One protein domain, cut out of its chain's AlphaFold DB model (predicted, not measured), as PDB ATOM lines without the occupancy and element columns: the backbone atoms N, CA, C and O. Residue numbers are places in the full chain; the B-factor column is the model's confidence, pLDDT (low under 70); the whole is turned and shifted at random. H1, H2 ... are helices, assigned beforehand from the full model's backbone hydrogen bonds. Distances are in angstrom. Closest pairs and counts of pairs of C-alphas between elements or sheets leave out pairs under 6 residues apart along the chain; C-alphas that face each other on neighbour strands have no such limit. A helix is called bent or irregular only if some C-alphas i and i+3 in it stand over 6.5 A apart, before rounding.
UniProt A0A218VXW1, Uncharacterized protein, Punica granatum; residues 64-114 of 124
ATOM      1  N   VAL A  64     -72.778 -19.702  19.485       70.75
ATOM      2  CA  VAL A  64     -71.604 -19.121  20.147       70.75
ATOM      3  C   VAL A  64     -70.312 -19.908  19.866       70.75
ATOM      4  O   VAL A  64     -69.260 -19.298  19.659       70.75
ATOM      5  N   SER A  65     -70.365 -21.243  19.823       72.69
ATOM      6  CA  SER A  65     -69.189 -22.095  19.583       72.69
ATOM      7  C   SER A  65     -68.765 -22.078  18.110       72.69
ATOM      8  O   SER A  65     -67.591 -21.844  17.797       72.69
ATOM      9  N   SER A  66     -69.736 -22.165  17.195       70.75
ATOM     10  CA  SER A  66     -69.485 -22.102  15.748       70.75
ATOM     11  C   SER A  66     -68.823 -20.789  15.324       70.75
ATOM     12  O   SER A  66     -67.812 -20.796  14.617       70.75
ATOM     13  N   VAL A  67     -69.329 -19.646  15.803       72.25
ATOM     14  CA  VAL A  67     -68.748 -18.329  15.486       72.25
ATOM     15  C   VAL A  67     -67.325 -18.206  16.033       72.25
ATOM     16  O   VAL A  67     -66.447 -17.667  15.358       72.25
ATOM     17  N   ARG A  68     -67.058 -18.749  17.226       77.88
ATOM     18  CA  ARG A  68     -65.722 -18.726  17.828       77.88
ATOM     19  C   ARG A  68     -64.709 -19.529  17.007       77.88
ATOM     20  O   ARG A  68     -63.581 -19.062  16.834       77.88
ATOM     21  N   ASN A  69     -65.099 -20.684  16.469       76.31
ATOM     22  CA  ASN A  69     -64.210 -21.501  15.641       76.31
ATOM     23  C   ASN A  69     -63.947 -20.865  14.262       76.31
ATOM     24  O   ASN A  69     -62.799 -20.816  13.820       76.31
ATOM     25  N   VAL A  70     -64.973 -20.287  13.621       78.31
ATOM     26  CA  VAL A  70     -64.813 -19.528  12.361       78.31
ATOM     27  C   VAL A  70     -63.908 -18.312  12.562       78.31
ATOM     28  O   VAL A  70     -63.043 -18.040  11.728       78.31
ATOM     29  N   ASN A  71     -64.060 -17.598  13.681       83.25
ATOM     30  CA  ASN A  71     -63.229 -16.438  13.985       83.25
ATOM     31  C   ASN A  71     -61.764 -16.827  14.249       83.25
ATOM     32  O   ASN A  71     -60.856 -16.138  13.791       83.25
ATOM     33  N   ASN A  72     -61.524 -17.954  14.928       85.31
ATOM     34  CA  ASN A  72     -60.172 -18.472  15.143       85.31
ATOM     35  C   ASN A  72     -59.512 -18.923  13.827       85.31
ATOM     36  O   ASN A  72     -58.346 -18.617  13.584       85.31
ATOM     37  N   TRP A  73     -60.268 -19.589  12.947       84.31
ATOM     38  CA  TRP A  73     -59.801 -19.952  11.607       84.31
ATOM     39  C   TRP A  73     -59.449 -18.715  10.773       84.31
ATOM     40  O   TRP A  73     -58.345 -18.634  10.240       84.31
ATOM     41  N   SER A  74     -60.347 -17.725  10.722       85.31
ATOM     42  CA  SER A  74     -60.094 -16.455  10.035       85.31
ATOM     43  C   SER A  74     -58.828 -15.797  10.586       85.31
ATOM     44  O   SER A  74     -57.907 -15.509   9.826       85.31
ATOM     45  N   GLY A  75     -58.715 -15.662  11.913       85.56
ATOM     46  CA  GLY A  75     -57.532 -15.102  12.573       85.56
ATOM     47  C   GLY A  75     -56.224 -15.804  12.189       85.56
ATOM     48  O   GLY A  75     -55.235 -15.133  11.901       85.56
ATOM     49  N   ALA A  76     -56.220 -17.136  12.101       86.06
ATOM     50  CA  ALA A  76     -55.052 -17.893  11.652       86.06
ATOM     51  C   ALA A  76     -54.678 -17.592  10.186       86.06
ATOM     52  O   ALA A  76     -53.492 -17.446   9.872       86.06
ATOM     53  N   VAL A  77     -55.667 -17.433   9.297       85.56
ATOM     54  CA  VAL A  77     -55.426 -17.049   7.895       85.56
ATOM     55  C   VAL A  77     -54.766 -15.670   7.803       85.56
ATOM     56  O   VAL A  77     -53.816 -15.517   7.043       85.56
ATOM     57  N   TRP A  78     -55.171 -14.697   8.624       84.12
ATOM     58  CA  TRP A  78     -54.551 -13.359   8.640       84.12
ATOM     59  C   TRP A  78     -53.120 -13.341   9.198       84.12
ATOM     60  O   TRP A  78     -52.316 -12.500   8.800       84.12
ATOM     61  N   ILE A  79     -52.774 -14.265  10.098       88.38
ATOM     62  CA  ILE A  79     -51.417 -14.380  10.668       88.38
ATOM     63  C   ILE A  79     -50.466 -15.116   9.706       88.38
ATOM     64  O   ILE A  79     -49.268 -14.832   9.669       88.38
ATOM     65  N   THR A  80     -50.992 -16.026   8.885       84.25
ATOM     66  CA  THR A  80     -50.223 -16.821   7.912       84.25
ATOM     67  C   THR A  80     -49.310 -15.991   6.991       84.25
ATOM     68  O   THR A  80     -48.132 -16.341   6.896       84.25
ATOM     69  N   PRO A  81     -49.745 -14.885   6.352       82.50
ATOM     70  CA  PRO A  81     -48.863 -14.077   5.507       82.50
ATOM     71  C   PRO A  81     -47.748 -13.370   6.290       82.50
ATOM     72  O   PRO A  81     -46.679 -13.151   5.732       82.50
ATOM     73  N   ILE A  82     -47.935 -13.074   7.581       85.12
ATOM     74  CA  ILE A  82     -46.871 -12.516   8.439       85.12
ATOM     75  C   ILE A  82     -45.770 -13.561   8.645       85.12
ATOM     76  O   ILE A  82     -44.583 -13.267   8.496       85.12
ATOM     77  N   VAL A  83     -46.163 -14.804   8.933       82.12
ATOM     78  CA  VAL A  83     -45.230 -15.934   9.042       82.12
ATOM     79  C   VAL A  83     -44.566 -16.213   7.690       82.12
ATOM     80  O   VAL A  83     -43.357 -16.426   7.634       82.12
ATOM     81  N   GLY A  84     -45.327 -16.149   6.595       78.12
ATOM     82  CA  GLY A  84     -44.830 -16.300   5.228       78.12
ATOM     83  C   GLY A  84     -43.819 -15.222   4.825       78.12
ATOM     84  O   GLY A  84     -42.809 -15.550   4.208       78.12
ATOM     85  N   ALA A  85     -44.038 -13.966   5.220       81.06
ATOM     86  CA  ALA A  85     -43.106 -12.863   4.995       81.06
ATOM     87  C   ALA A  85     -41.804 -13.056   5.786       81.06
ATOM     88  O   ALA A  85     -40.723 -12.980   5.210       81.06
ATOM     89  N   TYR A  86     -41.898 -13.426   7.067       79.06
ATOM     90  CA  TYR A  86     -40.725 -13.748   7.888       79.06
ATOM     91  C   TYR A  86     -39.899 -14.898   7.293       79.06
ATOM     92  O   TYR A  86     -38.674 -14.829   7.218       79.06
ATOM     93  N   ILE A  87     -40.581 -15.944   6.820       71.31
ATOM     94  CA  ILE A  87     -39.989 -17.063   6.083       71.31
ATOM     95  C   ILE A  87     -39.317 -16.554   4.799       71.31
ATOM     96  O   ILE A  87     -38.158 -16.877   4.568       71.31
ATOM     97  N   ALA A  88     -39.987 -15.734   3.986       67.94
ATOM     98  CA  ALA A  88     -39.431 -15.203   2.739       67.94
ATOM     99  C   ALA A  88     -38.159 -14.364   2.967       67.94
ATOM    100  O   ALA A  88     -37.161 -14.564   2.265       67.94
ATOM    101  N   ASP A  89     -38.162 -13.504   3.986       70.25
ATOM    102  CA  ASP A  89     -37.029 -12.649   4.351       70.25
ATOM    103  C   ASP A  89     -35.866 -13.451   4.957       70.25
ATOM    104  O   ASP A  89     -34.698 -13.173   4.679       70.25
ATOM    105  N   ALA A  90     -36.163 -14.504   5.726       66.00
ATOM    106  CA  ALA A  90     -35.149 -15.408   6.266       66.00
ATOM    107  C   ALA A  90     -34.521 -16.318   5.189       66.00
ATOM    108  O   ALA A  90     -33.394 -16.799   5.352       66.00
ATOM    109  N   TYR A  91     -35.232 -16.573   4.086       56.91
ATOM    110  CA  TYR A  91     -34.902 -17.649   3.151       56.91
ATOM    111  C   TYR A  91     -34.375 -17.226   1.775       56.91
ATOM    112  O   TYR A  91     -33.879 -18.097   1.047       56.91
ATOM    113  N   LEU A  92     -34.332 -15.930   1.439       56.56
ATOM    114  CA  LEU A  92     -33.858 -15.441   0.131       56.56
ATOM    115  C   LEU A  92     -32.343 -15.611  -0.164       56.56
ATOM    116  O   LEU A  92     -31.864 -15.130  -1.187       56.56
ATOM    117  N   GLY A  93     -31.581 -16.334   0.669       53.69
ATOM    118  CA  GLY A  93     -30.173 -16.659   0.375       53.69
ATOM    119  C   GLY A  93     -29.643 -18.025   0.835       53.69
ATOM    120  O   GLY A  93     -28.582 -18.433   0.372       53.69
ATOM    121  N   ARG A  94     -30.330 -18.756   1.728       57.75
ATOM    122  CA  ARG A  94     -29.746 -19.950   2.394       57.75
ATOM    123  C   ARG A  94     -30.694 -21.139   2.588       57.75
ATOM    124  O   ARG A  94     -30.247 -22.217   2.959       57.75
ATOM    125  N   PHE A  95     -31.988 -20.966   2.319       63.91
ATOM    126  CA  PHE A  95     -33.003 -22.009   2.516       63.91
ATOM    127  C   PHE A  95     -33.004 -23.068   1.440       63.91
ATOM    128  O   PHE A  95     -33.084 -24.253   1.731       63.91
ATOM    129  N   TRP A  96     -32.910 -22.631   0.183       64.19
ATOM    130  CA  TRP A  96     -33.023 -23.520  -0.962       64.19
ATOM    131  C   TRP A  96     -31.953 -24.608  -0.932       64.19
ATOM    132  O   TRP A  96     -32.250 -25.751  -1.247       64.19
ATOM    133  N   THR A  97     -30.743 -24.304  -0.463       65.69
ATOM    134  CA  THR A  97     -29.688 -25.308  -0.285       65.69
ATOM    135  C   THR A  97     -30.018 -26.320   0.813       65.69
ATOM    136  O   THR A  97     -29.852 -27.516   0.589       65.69
ATOM    137  N   PHE A  98     -30.534 -25.883   1.966       71.81
ATOM    138  CA  PHE A  98     -30.889 -26.785   3.071       71.81
ATOM    139  C   PHE A  98     -32.107 -27.660   2.736       71.81
ATOM    140  O   PHE A  98     -32.110 -28.858   3.016       71.81
ATOM    141  N   THR A  99     -33.114 -27.084   2.077       71.88
ATOM    142  CA  THR A  99     -34.335 -27.781   1.656       71.88
ATOM    143  C   THR A  99     -34.050 -28.774   0.533       71.88
ATOM    144  O   THR A  99     -34.509 -29.908   0.616       71.88
ATOM    145  N   ILE A 100     -33.236 -28.417  -0.468       78.25
ATOM    146  CA  ILE A 100     -32.812 -29.362  -1.515       78.25
ATOM    147  C   ILE A 100     -31.965 -30.485  -0.903       78.25
ATOM    148  O   ILE A 100     -32.225 -31.651  -1.181       78.25
ATOM    149  N   SER A 101     -31.012 -30.161  -0.019       75.62
ATOM    150  CA  SER A 101     -30.200 -31.173   0.671       75.62
ATOM    151  C   SER A 101     -31.054 -32.130   1.510       75.62
ATOM    152  O   SER A 101     -30.803 -33.332   1.508       75.62
ATOM    153  N   SER A 102     -32.068 -31.616   2.210       75.19
ATOM    154  CA  SER A 102     -32.954 -32.428   3.052       75.19
ATOM    155  C   SER A 102     -33.910 -33.283   2.225       75.19
ATOM    156  O   SER A 102     -34.105 -34.452   2.542       75.19
ATOM    157  N   LEU A 103     -34.478 -32.733   1.145       81.31
ATOM    158  CA  LEU A 103     -35.339 -33.488   0.235       81.31
ATOM    159  C   LEU A 103     -34.563 -34.613  -0.441       81.31
ATOM    160  O   LEU A 103     -35.060 -35.729  -0.451       81.31
ATOM    161  N   ILE A 104     -33.340 -34.348  -0.922       81.50
ATOM    162  CA  ILE A 104     -32.468 -35.384  -1.486       81.50
ATOM    163  C   ILE A 104     -32.207 -36.469  -0.444       81.50
ATOM    164  O   ILE A 104     -32.411 -37.629  -0.754       81.50
ATOM    165  N   TYR A 105     -31.823 -36.125   0.788       77.06
ATOM    166  CA  TYR A 105     -31.577 -37.120   1.840       77.06
ATOM    167  C   TYR A 105     -32.812 -37.987   2.135       77.06
ATOM    168  O   TYR A 105     -32.713 -39.211   2.199       77.06
ATOM    169  N   VAL A 106     -33.989 -37.369   2.260       78.12
ATOM    170  CA  VAL A 106     -35.253 -38.058   2.570       78.12
ATOM    171  C   VAL A 106     -35.790 -38.870   1.393       78.12
ATOM    172  O   VAL A 106     -36.472 -39.861   1.633       78.12
ATOM    173  N   THR A 107     -35.504 -38.496   0.141       70.81
ATOM    174  CA  THR A 107     -35.875 -39.293  -1.042       70.81
ATOM    175  C   THR A 107     -34.829 -40.334  -1.424       70.81
ATOM    176  O   THR A 107     -35.178 -41.289  -2.107       70.81
ATOM    177  N   TRP A 108     -33.577 -40.194  -0.983       66.56
ATOM    178  CA  TRP A 108     -32.547 -41.229  -1.121       66.56
ATOM    179  C   TRP A 108     -32.681 -42.336  -0.068       66.56
ATOM    180  O   TRP A 108     -32.441 -43.503  -0.359       66.56
ATOM    181  N   TRP A 109     -33.081 -41.984   1.157       61.56
ATOM    182  CA  TRP A 109     -33.274 -42.924   2.267       61.56
ATOM    183  C   TRP A 109     -34.239 -44.108   1.995       61.56
ATOM    184  O   TRP A 109     -33.951 -45.208   2.465       61.56
ATOM    185  N   PRO A 110     -35.351 -43.967   1.241       57.75
ATOM    186  CA  PRO A 110     -36.303 -45.050   1.002       57.75
ATOM    187  C   PRO A 110     -35.798 -46.117   0.020       57.75
ATOM    188  O   PRO A 110     -36.303 -47.235   0.057       57.75
ATOM    189  N   ASP A 111     -34.800 -45.817  -0.824       56.03
ATOM    190  CA  ASP A 111     -34.260 -46.777  -1.807       56.03
ATOM    191  C   ASP A 111     -33.151 -47.683  -1.232       56.03
ATOM    192  O   ASP A 111     -32.784 -48.692  -1.830       56.03
ATOM    193  N   VAL A 112     -32.661 -47.397  -0.019       56.59
ATOM    194  CA  VAL A 112     -31.668 -48.231   0.700       56.59
ATOM    195  C   VAL A 112     -32.347 -49.097   1.778       56.59
ATOM    196  O   VAL A 112     -31.738 -49.531   2.749       56.59
ATOM    197  N   GLY A 113     -33.652 -49.351   1.637       58.44
ATOM    198  CA  GLY A 113     -34.442 -50.098   2.621       58.44
ATOM    199  C   GLY A 113     -34.781 -51.543   2.260       58.44
ATOM    200  O   GLY A 113     -35.216 -52.280   3.143       58.44
ATOM    201  N   HIS A 114     -34.617 -51.977   1.002       52.84
ATOM    202  CA  HIS A 114     -35.224 -53.245   0.572       52.84
ATOM    203  C   HIS A 114     -34.330 -54.307  -0.062       52.84
ATOM    204  O   HIS A 114     -34.868 -55.376  -0.331       52.84
TER     205      HIS A 114
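This is residues 64 to 114 of the 124 residues of an uncharacterized protein of Punica granatum (UniProt A0A218VXW1). Two helices meet near their ends at a corner and make a flat, wide-open L, with the bent H1 as the longer limb and H2 as the shorter. The 51 printed residues, with two named helices, H1 then H2, and no named strand, are all helix in class. The whole is extended, with a radius of gyration of the C-alphas of 18.4 A and spans of 53 by 34 by 6 A.

H1, residues 64 to 91, was assigned as one helix by its hydrogen bonds but is bent: C-alphas 78 and 81 are 6.5 A apart. Its arms, H1a, residues 64 to 78, and H1b, residues 81 to 91, stand at a shallow tilt of 30 degrees. H2, residues 95 to 112, and H1b meet only through their link; H1a and H2 are apart. Every O i to N i+4 pair is within hydrogen-bond range in H1a and H1b, and 11 of 14 in H2.

H1a, 21.4 A long, begins at C-alpha 64 (-71.604, -19.121, 20.147). H1b measures 14.6 A. H2, 26.3 A long, ends at C-alpha 112 (-31.668, -48.231, 0.700); it is neither bent nor irregular, but only just: C-alphas 107 and 110 are 6.1 A apart.

The C-alphas farthest apart, Val 64 and His 114, are 53.6 A apart. The printed part has no cut, and the link from H1 to H2 is tight. Mean pLDDT of the printed part is 73.0; residues 88, 90 to 97 and 108 to 114 are under 70.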